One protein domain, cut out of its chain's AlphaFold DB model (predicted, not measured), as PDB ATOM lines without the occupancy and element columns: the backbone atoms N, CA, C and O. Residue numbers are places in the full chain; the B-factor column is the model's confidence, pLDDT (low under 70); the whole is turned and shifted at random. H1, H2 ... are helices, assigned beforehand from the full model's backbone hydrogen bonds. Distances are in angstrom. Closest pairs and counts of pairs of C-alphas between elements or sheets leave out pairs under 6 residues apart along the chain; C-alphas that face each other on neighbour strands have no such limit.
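What this domain is: This is residues 2 to 70 of the 82 residues of an uncharacterized protein of Streptococcus sanguinis SK355 (UniProt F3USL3). Three helices stand in a loose arrangement: H2, the longest, lies on one side of the short H1 and H3 lies on the other, with few contacts between them. A long loop, residues 36 to 51, swings wide from H2 to H3, and residues 40 to 45 of it stick out, as do residues 16 to 23, of which 21 to 23 belong to H2. The printed part has 69 residues with three named helices, in the order H1, H2, H3 along the chain, and no named strand; the class is all helix, though under half of the residues, 34 of 69, are in named elements. The whole is only just compact, close to loose, with a radius of gyration of the C-alphas of 12.8 A and spans of 36 by 30 by 20 A.

How they stand to each other: The longest helix is H2, residues 21 to 35. H1, residues 2 to 10, and H2 only just touch, with 3 pairs of C-alphas within 8 A, and H2 does so with residues 27 to 31 alone. Their closest C-alphas are those of Ile 4 and Leu 27, 6.7 A apart. Their lines are only just about perpendicular, at 72 degrees, and their centres are 11.6 A apart. H3, residues 52 to 61, touches H1, and the closest C-alphas, those of Leu 9 and Leu 58, are 6.3 A apart. H1 and H3 run the same way at a steep tilt of 61 degrees, with centres 11.8 A apart. H2 and H3 are apart. In H1, H2 and H3 every O i to N i+4 pair is within hydrogen-bond range.

Where its parts are: H2 has 15 residues, from Lys 21 to Ile 35, and measures 21.3 A from first to last C-alpha. It begins at C-alpha 21, (67.431, 42.780, -185.623). H1 runs from Lys 2 to Asp 10 and measures 12.4 A; its C-alpha 2 is at (66.334, 41.833, -166.330). H3 runs from Arg 52 to Leu 61 and measures 14.3 A, ending at C-alpha 61, (83.458, 36.881, -170.197).

The domain as a whole: The C-alphas farthest apart in the domain, those of Asn 17 and Asn 43, are 36.4 A apart. Without the stretches that stand free, the body has 55 residues and spans 30 by 23 by 19 A. The link from H1 to H2 has 10 residues and is short; the link from H2 to H3 has 16 residues and is long. The printed part has no cut. The mean pLDDT of the printed part is 73.4; residues 2 to 20, 41 to 42 and 63 to 64 are under 70.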
ATOM      1  N   LYS A   2      66.287  43.319-166.278       64.25
ATOM      2  CA  LYS A   2      66.334  41.833-166.330       64.25
ATOM      3  C   LYS A   2      66.689  41.253-167.714       64.25
ATOM      4  O   LYS A   2      67.469  40.310-167.796       64.25
ATOM      5  N   LEU A   3      66.172  41.849-168.792       65.50
ATOM      6  CA  LEU A   3      66.461  41.436-170.176       65.50
ATOM      7  C   LEU A   3      67.904  41.744-170.609       65.50
ATOM      8  O   LEU A   3      68.520  40.926-171.275       65.50
ATOM      9  N   ILE A   4      68.475  42.863-170.153       68.06
ATOM     10  CA  ILE A   4      69.871  43.244-170.440       68.06
ATOM     11  C   ILE A   4      70.844  42.274-169.761       68.06
ATOM     12  O   ILE A   4      71.834  41.865-170.354       68.06
ATOM     13  N   CYS A   5      70.546  41.851-168.530       64.31
ATOM     14  CA  CYS A   5      71.373  40.863-167.833       64.31
ATOM     15  C   CYS A   5      71.357  39.506-168.557       64.31
ATOM     16  O   CYS A   5      72.390  38.850-168.642       64.31
ATOM     17  N   ARG A   6      70.204  39.116-169.122       65.19
ATOM     18  CA  ARG A   6      70.059  37.924-169.975       65.19
ATOM     19  C   ARG A   6      70.816  38.062-171.300       65.19
ATOM     20  O   ARG A   6      71.537  37.144-171.667       65.19
ATOM     21  N   TYR A   7      70.738  39.226-171.951       66.75
ATOM     22  CA  TYR A   7      71.534  39.559-173.140       66.75
ATOM     23  C   TYR A   7      73.037  39.371-172.902       66.75
ATOM     24  O   TYR A   7      73.722  38.754-173.708       66.75
ATOM     25  N   LEU A   8      73.547  39.841-171.761       66.88
ATOM     26  CA  LEU A   8      74.967  39.727-171.424       66.88
ATOM     27  C   LEU A   8      75.406  38.295-171.060       66.88
ATOM     28  O   LEU A   8      76.587  37.980-171.194       66.88
ATOM     29  N   LEU A   9      74.495  37.450-170.563       65.69
ATOM     30  CA  LEU A   9      74.787  36.078-170.122       65.69
ATOM     31  C   LEU A   9      74.751  35.063-171.257       65.69
ATOM     32  O   LEU A   9      75.632  34.213-171.344       65.69
ATOM     33  N   ASP A  10      73.724  35.157-172.092       63.41
ATOM     34  CA  ASP A  10      73.349  34.099-173.022       63.41
ATOM     35  C   ASP A  10      73.432  34.564-174.483       63.41
ATOM     36  O   ASP A  10      72.746  33.999-175.333       63.41
ATOM     37  N   ALA A  11      74.254  35.585-174.767       57.91
ATOM     38  CA  ALA A  11      74.367  36.260-176.066       57.91
ATOM     39  C   ALA A  11      74.406  35.309-177.282       57.91
ATOM     40  O   ALA A  11      73.893  35.671-178.332       57.91
ATOM     41  N   GLU A  12      74.950  34.095-177.141       50.62
ATOM     42  CA  GLU A  12      74.971  33.088-178.213       50.62
ATOM     43  C   GLU A  12      73.880  32.001-178.115       50.62
ATOM     44  O   GLU A  12      73.465  31.476-179.142       50.62
ATOM     45  N   ALA A  13      73.376  31.653-176.923       53.09
ATOM     46  CA  ALA A  13      72.514  30.475-176.735       53.09
ATOM     47  C   ALA A  13      71.032  30.794-176.470       53.09
ATOM     48  O   ALA A  13      70.162  30.058-176.928       53.09
ATOM     49  N   ALA A  14      70.705  31.890-175.772       48.72
ATOM     50  CA  ALA A  14      69.302  32.255-175.514       48.72
ATOM     51  C   ALA A  14      68.631  32.955-176.703       48.72
ATOM     52  O   ALA A  14      67.419  33.167-176.677       48.72
ATOM     53  N   PHE A  15      69.403  33.321-177.730       51.59
ATOM     54  CA  PHE A  15      68.945  34.164-178.836       51.59
ATOM     55  C   PHE A  15      69.063  33.512-180.211       51.59
ATOM     56  O   PHE A  15      68.687  34.134-181.199       51.59
ATOM     57  N   ALA A  16      69.479  32.244-180.278       49.72
ATOM     58  CA  ALA A  16      69.579  31.481-181.522       49.72
ATOM     59  C   ALA A  16      68.239  31.312-182.274       49.72
ATOM     60  O   ALA A  16      68.247  30.780-183.377       49.72
ATOM     61  N   ASN A  17      67.100  31.752-181.711       53.44
ATOM     62  CA  ASN A  17      65.786  31.536-182.319       53.44
ATOM     63  C   ASN A  17      64.759  32.689-182.275       53.44
ATOM     64  O   ASN A  17      63.663  32.467-182.781       53.44
ATOM     65  N   SER A  18      64.994  33.886-181.698       52.84
ATOM     66  CA  SER A  18      63.832  34.800-181.521       52.84
ATOM     67  C   SER A  18      64.012  36.315-181.357       52.84
ATOM     68  O   SER A  18      63.020  36.975-181.045       52.84
ATOM     69  N   LEU A  19      65.172  36.930-181.601       58.81
ATOM     70  CA  LEU A  19      65.219  38.401-181.674       58.81
ATOM     71  C   LEU A  19      65.371  38.851-183.121       58.81
ATOM     72  O   LEU A  19      66.370  38.554-183.771       58.81
ATOM     73  N   SER A  20      64.373  39.584-183.616       69.56
ATOM     74  CA  SER A  20      64.552  40.378-184.823       69.56
ATOM     75  C   SER A  20      65.688  41.378-184.596       69.56
ATOM     76  O   SER A  20      65.995  41.759-183.461       69.56
ATOM     77  N   LYS A  21      66.330  41.813-185.678       76.50
ATOM     78  CA  LYS A  21      67.431  42.780-185.623       76.50
ATOM     79  C   LYS A  21      67.053  44.050-184.846       76.50
ATOM     80  O   LYS A  21      67.874  44.567-184.093       76.50
ATOM     81  N   GLU A  22      65.788  44.474-184.930       78.12
ATOM     82  CA  GLU A  22      65.277  45.617-184.162       78.12
ATOM     83  C   GLU A  22      65.403  45.418-182.645       78.12
ATOM     84  O   GLU A  22      65.650  46.371-181.903       78.12
ATOM     85  N   TRP A  23      65.255  44.184-182.167       80.19
ATOM     86  CA  TRP A  23      65.339  43.861-180.748       80.19
ATOM     87  C   TRP A  23      66.760  43.848-180.209       80.19
ATOM     88  O   TRP A  23      67.005  44.319-179.094       80.19
ATOM     89  N   GLU A  24      67.711  43.384-181.011       75.69
ATOM     90  CA  GLU A  24      69.125  43.517-180.681       75.69
ATOM     91  C   GLU A  24      69.550  44.995-180.649       75.69
ATOM     92  O   GLU A  24      70.200  45.434-179.695       75.69
ATOM     93  N   ASP A  25      69.136  45.774-181.650       82.12
ATOM     94  CA  ASP A  25      69.463  47.197-181.757       82.12
ATOM     95  C   ASP A  25      68.861  48.007-180.600       82.12
ATOM     96  O   ASP A  25      69.545  48.841-179.999       82.12
ATOM     97  N   PHE A  26      67.622  47.702-180.203       84.38
ATOM     98  CA  PHE A  26      66.997  48.298-179.025       84.38
ATOM     99  C   PHE A  26      67.783  48.009-177.739       84.38
ATOM    100  O   PHE A  26      68.057  48.920-176.955       84.38
ATOM    101  N   LEU A  27      68.179  46.752-177.504       81.88
ATOM    102  CA  LEU A  27      68.932  46.383-176.300       81.88
ATOM    103  C   LEU A  27      70.303  47.065-176.250       81.88
ATOM    104  O   LEU A  27      70.711  47.518-175.176       81.88
ATOM    105  N   LYS A  28      70.987  47.182-177.394       81.88
ATOM    106  CA  LYS A  28      72.247  47.928-177.511       81.88
ATOM    107  C   LYS A  28      72.057  49.407-177.197       81.88
ATOM    108  O   LYS A  28      72.816  49.948-176.397       81.88
ATOM    109  N   ASP A  29      71.035  50.049-177.758       86.38
ATOM    110  CA  ASP A  29      70.744  51.463-177.495       86.38
ATOM    111  C   ASP A  29      70.442  51.720-176.010       86.38
ATOM    112  O   ASP A  29      70.981  52.651-175.406       86.38
ATOM    113  N   VAL A  30      69.644  50.855-175.376       84.31
ATOM    114  CA  VAL A  30      69.362  50.959-173.938       84.31
ATOM    115  C   VAL A  30      70.632  50.757-173.111       84.31
ATOM    116  O   VAL A  30      70.873  51.526-172.176       84.31
ATOM    117  N   TYR A  31      71.460  49.764-173.446       82.31
ATOM    118  CA  TYR A  31      72.742  49.536-172.778       82.31
ATOM    119  C   TYR A  31      73.633  50.785-172.849       82.31
ATOM    120  O   TYR A  31      74.107  51.272-171.818       82.31
ATOM    121  N   ASP A  32      73.777  51.366-174.039       84.44
ATOM    122  CA  ASP A  32      74.570  52.572-174.269       84.44
ATOM    123  C   ASP A  32      74.022  53.784-173.508       84.44
ATOM    124  O   ASP A  32      74.786  54.540-172.902       84.44
ATOM    125  N   LYS A  33      72.698  53.965-173.478       85.69
ATOM    126  CA  LYS A  33      72.053  55.045-172.717       85.69
ATOM    127  C   LYS A  33      72.266  54.906-171.209       85.69
ATOM    128  O   LYS A  33      72.482  55.924-170.548       85.69
ATOM    129  N   ILE A  34      72.259  53.683-170.667       81.94
ATOM    130  CA  ILE A  34      72.557  53.424-169.246       81.94
ATOM    131  C   ILE A  34      74.017  53.769-168.937       81.94
ATOM    132  O   ILE A  34      74.282  54.524-168.002       81.94
ATOM    133  N   ILE A  35      74.965  53.273-169.739       79.69
ATOM    134  CA  ILE A  35      76.401  53.518-169.529       79.69
ATOM    135  C   ILE A  35      76.738  55.007-169.634       79.69
ATOM    136  O   ILE A  35      77.471  55.539-168.800       79.69
ATOM    137  N   ARG A  36      76.165  55.698-170.624       82.94
ATOM    138  CA  ARG A  36      76.381  57.133-170.854       82.94
ATOM    139  C   ARG A  36      75.568  58.031-169.915       82.94
ATOM    140  O   ARG A  36      75.570  59.240-170.117       82.94
ATOM    141  N   ARG A  37      74.863  57.465-168.921       75.31
ATOM    142  CA  ARG A  37      73.993  58.193-167.975       75.31
ATOM    143  C   ARG A  37      73.022  59.154-168.680       75.31
ATOM    144  O   ARG A  37      72.770  60.255-168.208       75.31
ATOM    145  N   LYS A  38      72.484  58.737-169.833       79.50
ATOM    146  CA  LYS A  38      71.503  59.525-170.601       79.50
ATOM    147  C   LYS A  38      70.113  59.521-169.960       79.50
ATOM    148  O   LYS A  38      69.271  60.329-170.333       79.50
ATOM    149  N   PHE A  39      69.871  58.611-169.019       77.38
ATOM    150  CA  PHE A  39      68.685  58.625-168.171       77.38
ATOM    151  C   PHE A  39      68.915  59.540-166.967       77.38
ATOM    152  O   PHE A  39      70.008  59.558-166.403       77.38
ATOM    153  N   SER A  40      67.880  60.271-166.552       73.81
ATOM    154  CA  SER A  40      67.914  61.038-165.305       73.81
ATOM    155  C   SER A  40      68.233  60.113-164.132       73.81
ATOM    156  O   SER A  40      67.626  59.048-164.006       73.81
ATOM    157  N   ASN A  41      69.155  60.526-163.261       68.75
ATOM    158  CA  ASN A  41      69.501  59.757-162.070       68.75
ATOM    159  C   ASN A  41      68.279  59.647-161.148       68.75
ATOM    160  O   ASN A  41      67.928  60.593-160.446       68.75
ATOM    161  N   GLY A  42      67.636  58.482-161.151       69.19
ATOM    162  CA  GLY A  42      66.626  58.113-160.170       69.19
ATOM    163  C   GLY A  42      67.285  57.463-158.958       69.19
ATOM    164  O   GLY A  42      68.159  56.613-159.107       69.19
ATOM    165  N   ASN A  43      66.857  57.830-157.750       73.12
ATOM    166  CA  ASN A  43      67.276  57.163-156.516       73.12
ATOM    167  C   ASN A  43      66.439  55.890-156.297       73.12
ATOM    168  O   ASN A  43      65.652  55.826-155.354       73.12
ATOM    169  N   ILE A  44      66.543  54.925-157.211       77.19
ATOM    170  CA  ILE A  44      65.734  53.698-157.215       77.19
ATOM    171  C   ILE A  44      66.638  52.505-156.929       77.19
ATOM    172  O   ILE A  44      67.682  52.343-157.562       77.19
ATOM    173  N   TYR A  45      66.223  51.668-155.983       79.06
ATOM    174  CA  TYR A  45      66.891  50.408-155.706       79.06
ATOM    175  C   TYR A  45      66.682  49.435-156.864       79.06
ATOM    176  O   TYR A  45      65.560  49.179-157.301       79.06
ATOM    177  N   PHE A  46      67.774  48.858-157.345       79.31
ATOM    178  CA  PHE A  46      67.738  47.787-158.321       79.31
ATOM    179  C   PHE A  46      68.719  46.698-157.916       79.31
ATOM    180  O   PHE A  46      69.916  46.950-157.795       79.31
ATOM    181  N   ARG A  47      68.231  45.462-157.800       80.25
ATOM    182  CA  ARG A  47      69.079  44.282-157.635       80.25
ATOM    183  C   ARG A  47      68.842  43.323-158.798       80.25
ATOM    184  O   ARG A  47      67.719  42.854-158.967       80.25
ATOM    185  N   PRO A  48      69.865  43.015-159.609       76.94
ATOM    186  CA  PRO A  48      69.709  42.042-160.674       76.94
ATOM    187  C   PRO A  48      69.459  40.655-160.073       76.94
ATOM    188  O   PRO A  48      70.201  40.195-159.203       76.94
ATOM    189  N   GLU A  49      68.426  39.975-160.566       79.31
ATOM    190  CA  GLU A  49      68.114  38.575-160.248       79.31
ATOM    191  C   GLU A  49      69.074  37.626-160.985       79.31
ATOM    192  O   GLU A  49      68.675  36.836-161.838       79.31
ATOM    193  N   ILE A  50      70.370  37.745-160.700       78.06
ATOM    194  CA  ILE A  50      71.408  36.868-161.243       78.06
ATOM    195  C   ILE A  50      72.065  36.077-160.116       78.06
ATOM    196  O   ILE A  50      72.358  36.592-159.036       78.06
ATOM    197  N   THR A  51      72.320  34.799-160.370       82.50
ATOM    198  CA  THR A  51      72.981  33.917-159.405       82.50
ATOM    199  C   THR A  51      74.474  34.235-159.292       82.50
ATOM    200  O   THR A  51      75.088  34.827-160.186       82.50
ATOM    201  N   ARG A  52      75.112  33.772-158.210       82.19
ATOM    202  CA  ARG A  52      76.566  33.905-158.015       82.19
ATOM    203  C   ARG A  52      77.369  33.268-159.157       82.19
ATOM    204  O   ARG A  52      78.380  33.829-159.569       82.19
ATOM    205  N   ILE A  53      76.894  32.141-159.692       82.62
ATOM    206  CA  ILE A  53      77.520  31.443-160.825       82.62
ATOM    207  C   ILE A  53      77.413  32.292-162.098       82.62
ATOM    208  O   ILE A  53      78.411  32.487-162.787       82.62
ATOM    209  N   GLN A  54      76.235  32.847-162.392       78.69
ATOM    210  CA  GLN A  54      76.022  33.730-163.547       78.69
ATOM    211  C   GLN A  54      76.880  34.995-163.459       78.69
ATOM    212  O   GLN A  54      77.553  35.364-164.417       78.69
ATOM    213  N   LYS A  55      76.949  35.608-162.276       80.94
ATOM    214  CA  LYS A  55      77.821  36.755-162.010       80.94
ATOM    215  C   LYS A  55      79.297  36.425-162.238       80.94
ATOM    216  O   LYS A  55      80.025  37.232-162.807       80.94
ATOM    217  N   PHE A  56      79.739  35.240-161.822       81.88
ATOM    218  CA  PHE A  56      81.105  34.776-162.058       81.88
ATOM    219  C   PHE A  56      81.392  34.570-163.553       81.88
ATOM    220  O   PHE A  56      82.416  35.037-164.048       81.88
ATOM    221  N   LYS A  57      80.464  33.944-164.292       81.88
ATOM    222  CA  LYS A  57      80.563  33.789-165.752       81.88
ATOM    223  C   LYS A  57      80.648  35.143-166.465       81.88
ATOM    224  O   LYS A  57      81.538  35.324-167.289       81.88
ATOM    225  N   LEU A  58      79.802  36.108-166.094       77.69
ATOM    226  CA  LEU A  58      79.827  37.470-166.643       77.69
ATOM    227  C   LEU A  58      81.159  38.174-166.387       77.69
ATOM    228  O   LEU A  58      81.752  38.705-167.321       77.69
ATOM    229  N   LYS A  59      81.663  38.127-165.147       79.62
ATOM    230  CA  LYS A  59      82.969  38.709-164.802       79.62
ATOM    231  C   LYS A  59      84.109  38.095-165.615       79.62
ATOM    232  O   LYS A  59      85.046  38.803-165.966       79.62
ATOM    233  N   LYS A  60      84.023  36.798-165.927       81.00
ATOM    234  CA  LYS A  60      85.015  36.097-166.750       81.00
ATOM    235  C   LYS A  60      84.913  36.468-168.235       81.00
ATOM    236  O   LYS A  60      85.940  36.655-168.874       81.00
ATOM    237  N   LEU A  61      83.699  36.572-168.779       79.06
ATOM    238  CA  LEU A  61      83.458  36.881-170.197       79.06
ATOM    239  C   LEU A  61      83.694  38.358-170.535       79.06
ATOM    240  O   LEU A  61      84.189  38.682-171.613       79.06
ATOM    241  N   LYS A  62      83.306  39.264-169.634       73.12
ATOM    242  CA  LYS A  62      83.349  40.718-169.828       73.12
ATOM    243  C   LYS A  62      83.863  41.396-168.551       73.12
ATOM    244  O   LYS A  62      83.086  42.020-167.833       73.12
ATOM    245  N   PRO A  63      85.175  41.327-168.266       69.00
ATOM    246  CA  PRO A  63      85.754  41.895-167.045       69.00
ATOM    247  C   PRO A  63      85.567  43.418-166.917       69.00
ATOM    248  O   PRO A  63      85.533  43.934-165.806       69.00
ATOM    249  N   ALA A  64      85.382  44.129-168.036       69.00
ATOM    250  CA  ALA A  64      85.114  45.569-168.073       69.00
ATOM    251  C   ALA A  64      83.616  45.939-167.967       69.00
ATOM    252  O   ALA A  64      83.250  47.094-168.181       69.00
ATOM    253  N   SER A  65      82.722  44.981-167.686       71.06
ATOM    254  CA  SER A  65      81.290  45.269-167.558       71.06
ATOM    255  C   SER A  65      81.017  46.196-166.374       71.06
ATOM    256  O   SER A  65      81.554  45.989-165.284       71.06
ATOM    257  N   ASN A  66      80.139  47.181-166.564       76.38
ATOM    258  CA  ASN A  66      79.781  48.118-165.504       76.38
ATOM    259  C   ASN A  66      79.126  47.375-164.314       76.38
ATOM    260  O   ASN A  66      78.180  46.608-164.532       76.38
ATOM    261  N   PRO A  67      79.584  47.609-163.068       76.75
ATOM    262  CA  PRO A  67      79.080  46.922-161.879       76.75
ATOM    263  C   PRO A  67      77.574  47.101-161.657       76.75
ATOM    264  O   PRO A  67      76.957  46.229-161.058       76.75
ATOM    265  N   ILE A  68      76.936  48.137-162.217       77.25
ATOM    266  CA  ILE A  68      75.473  48.320-162.173       77.25
ATOM    267  C   ILE A  68      74.706  47.076-162.649       77.25
ATOM    268  O   ILE A  68      73.650  46.750-162.107       77.25
ATOM    269  N   PHE A  69      75.237  46.344-163.630       75.75
ATOM    270  CA  PHE A  69      74.585  45.144-164.161       75.75
ATOM    271  C   PHE A  69      74.837  43.884-163.317       75.75
ATOM    272  O   PHE A  69      74.138  42.888-163.491       75.75
ATOM    273  N   LEU A  70      75.816  43.911-162.407       77.00
ATOM    274  CA  LEU A  70      76.246  42.757-161.605       77.00
ATOM    275  C   LEU A  70      75.894  42.879-160.121       77.00
ATOM    276  O   LEU A  70      75.568  41.895-159.452       77.00
TER     277      LEU A  70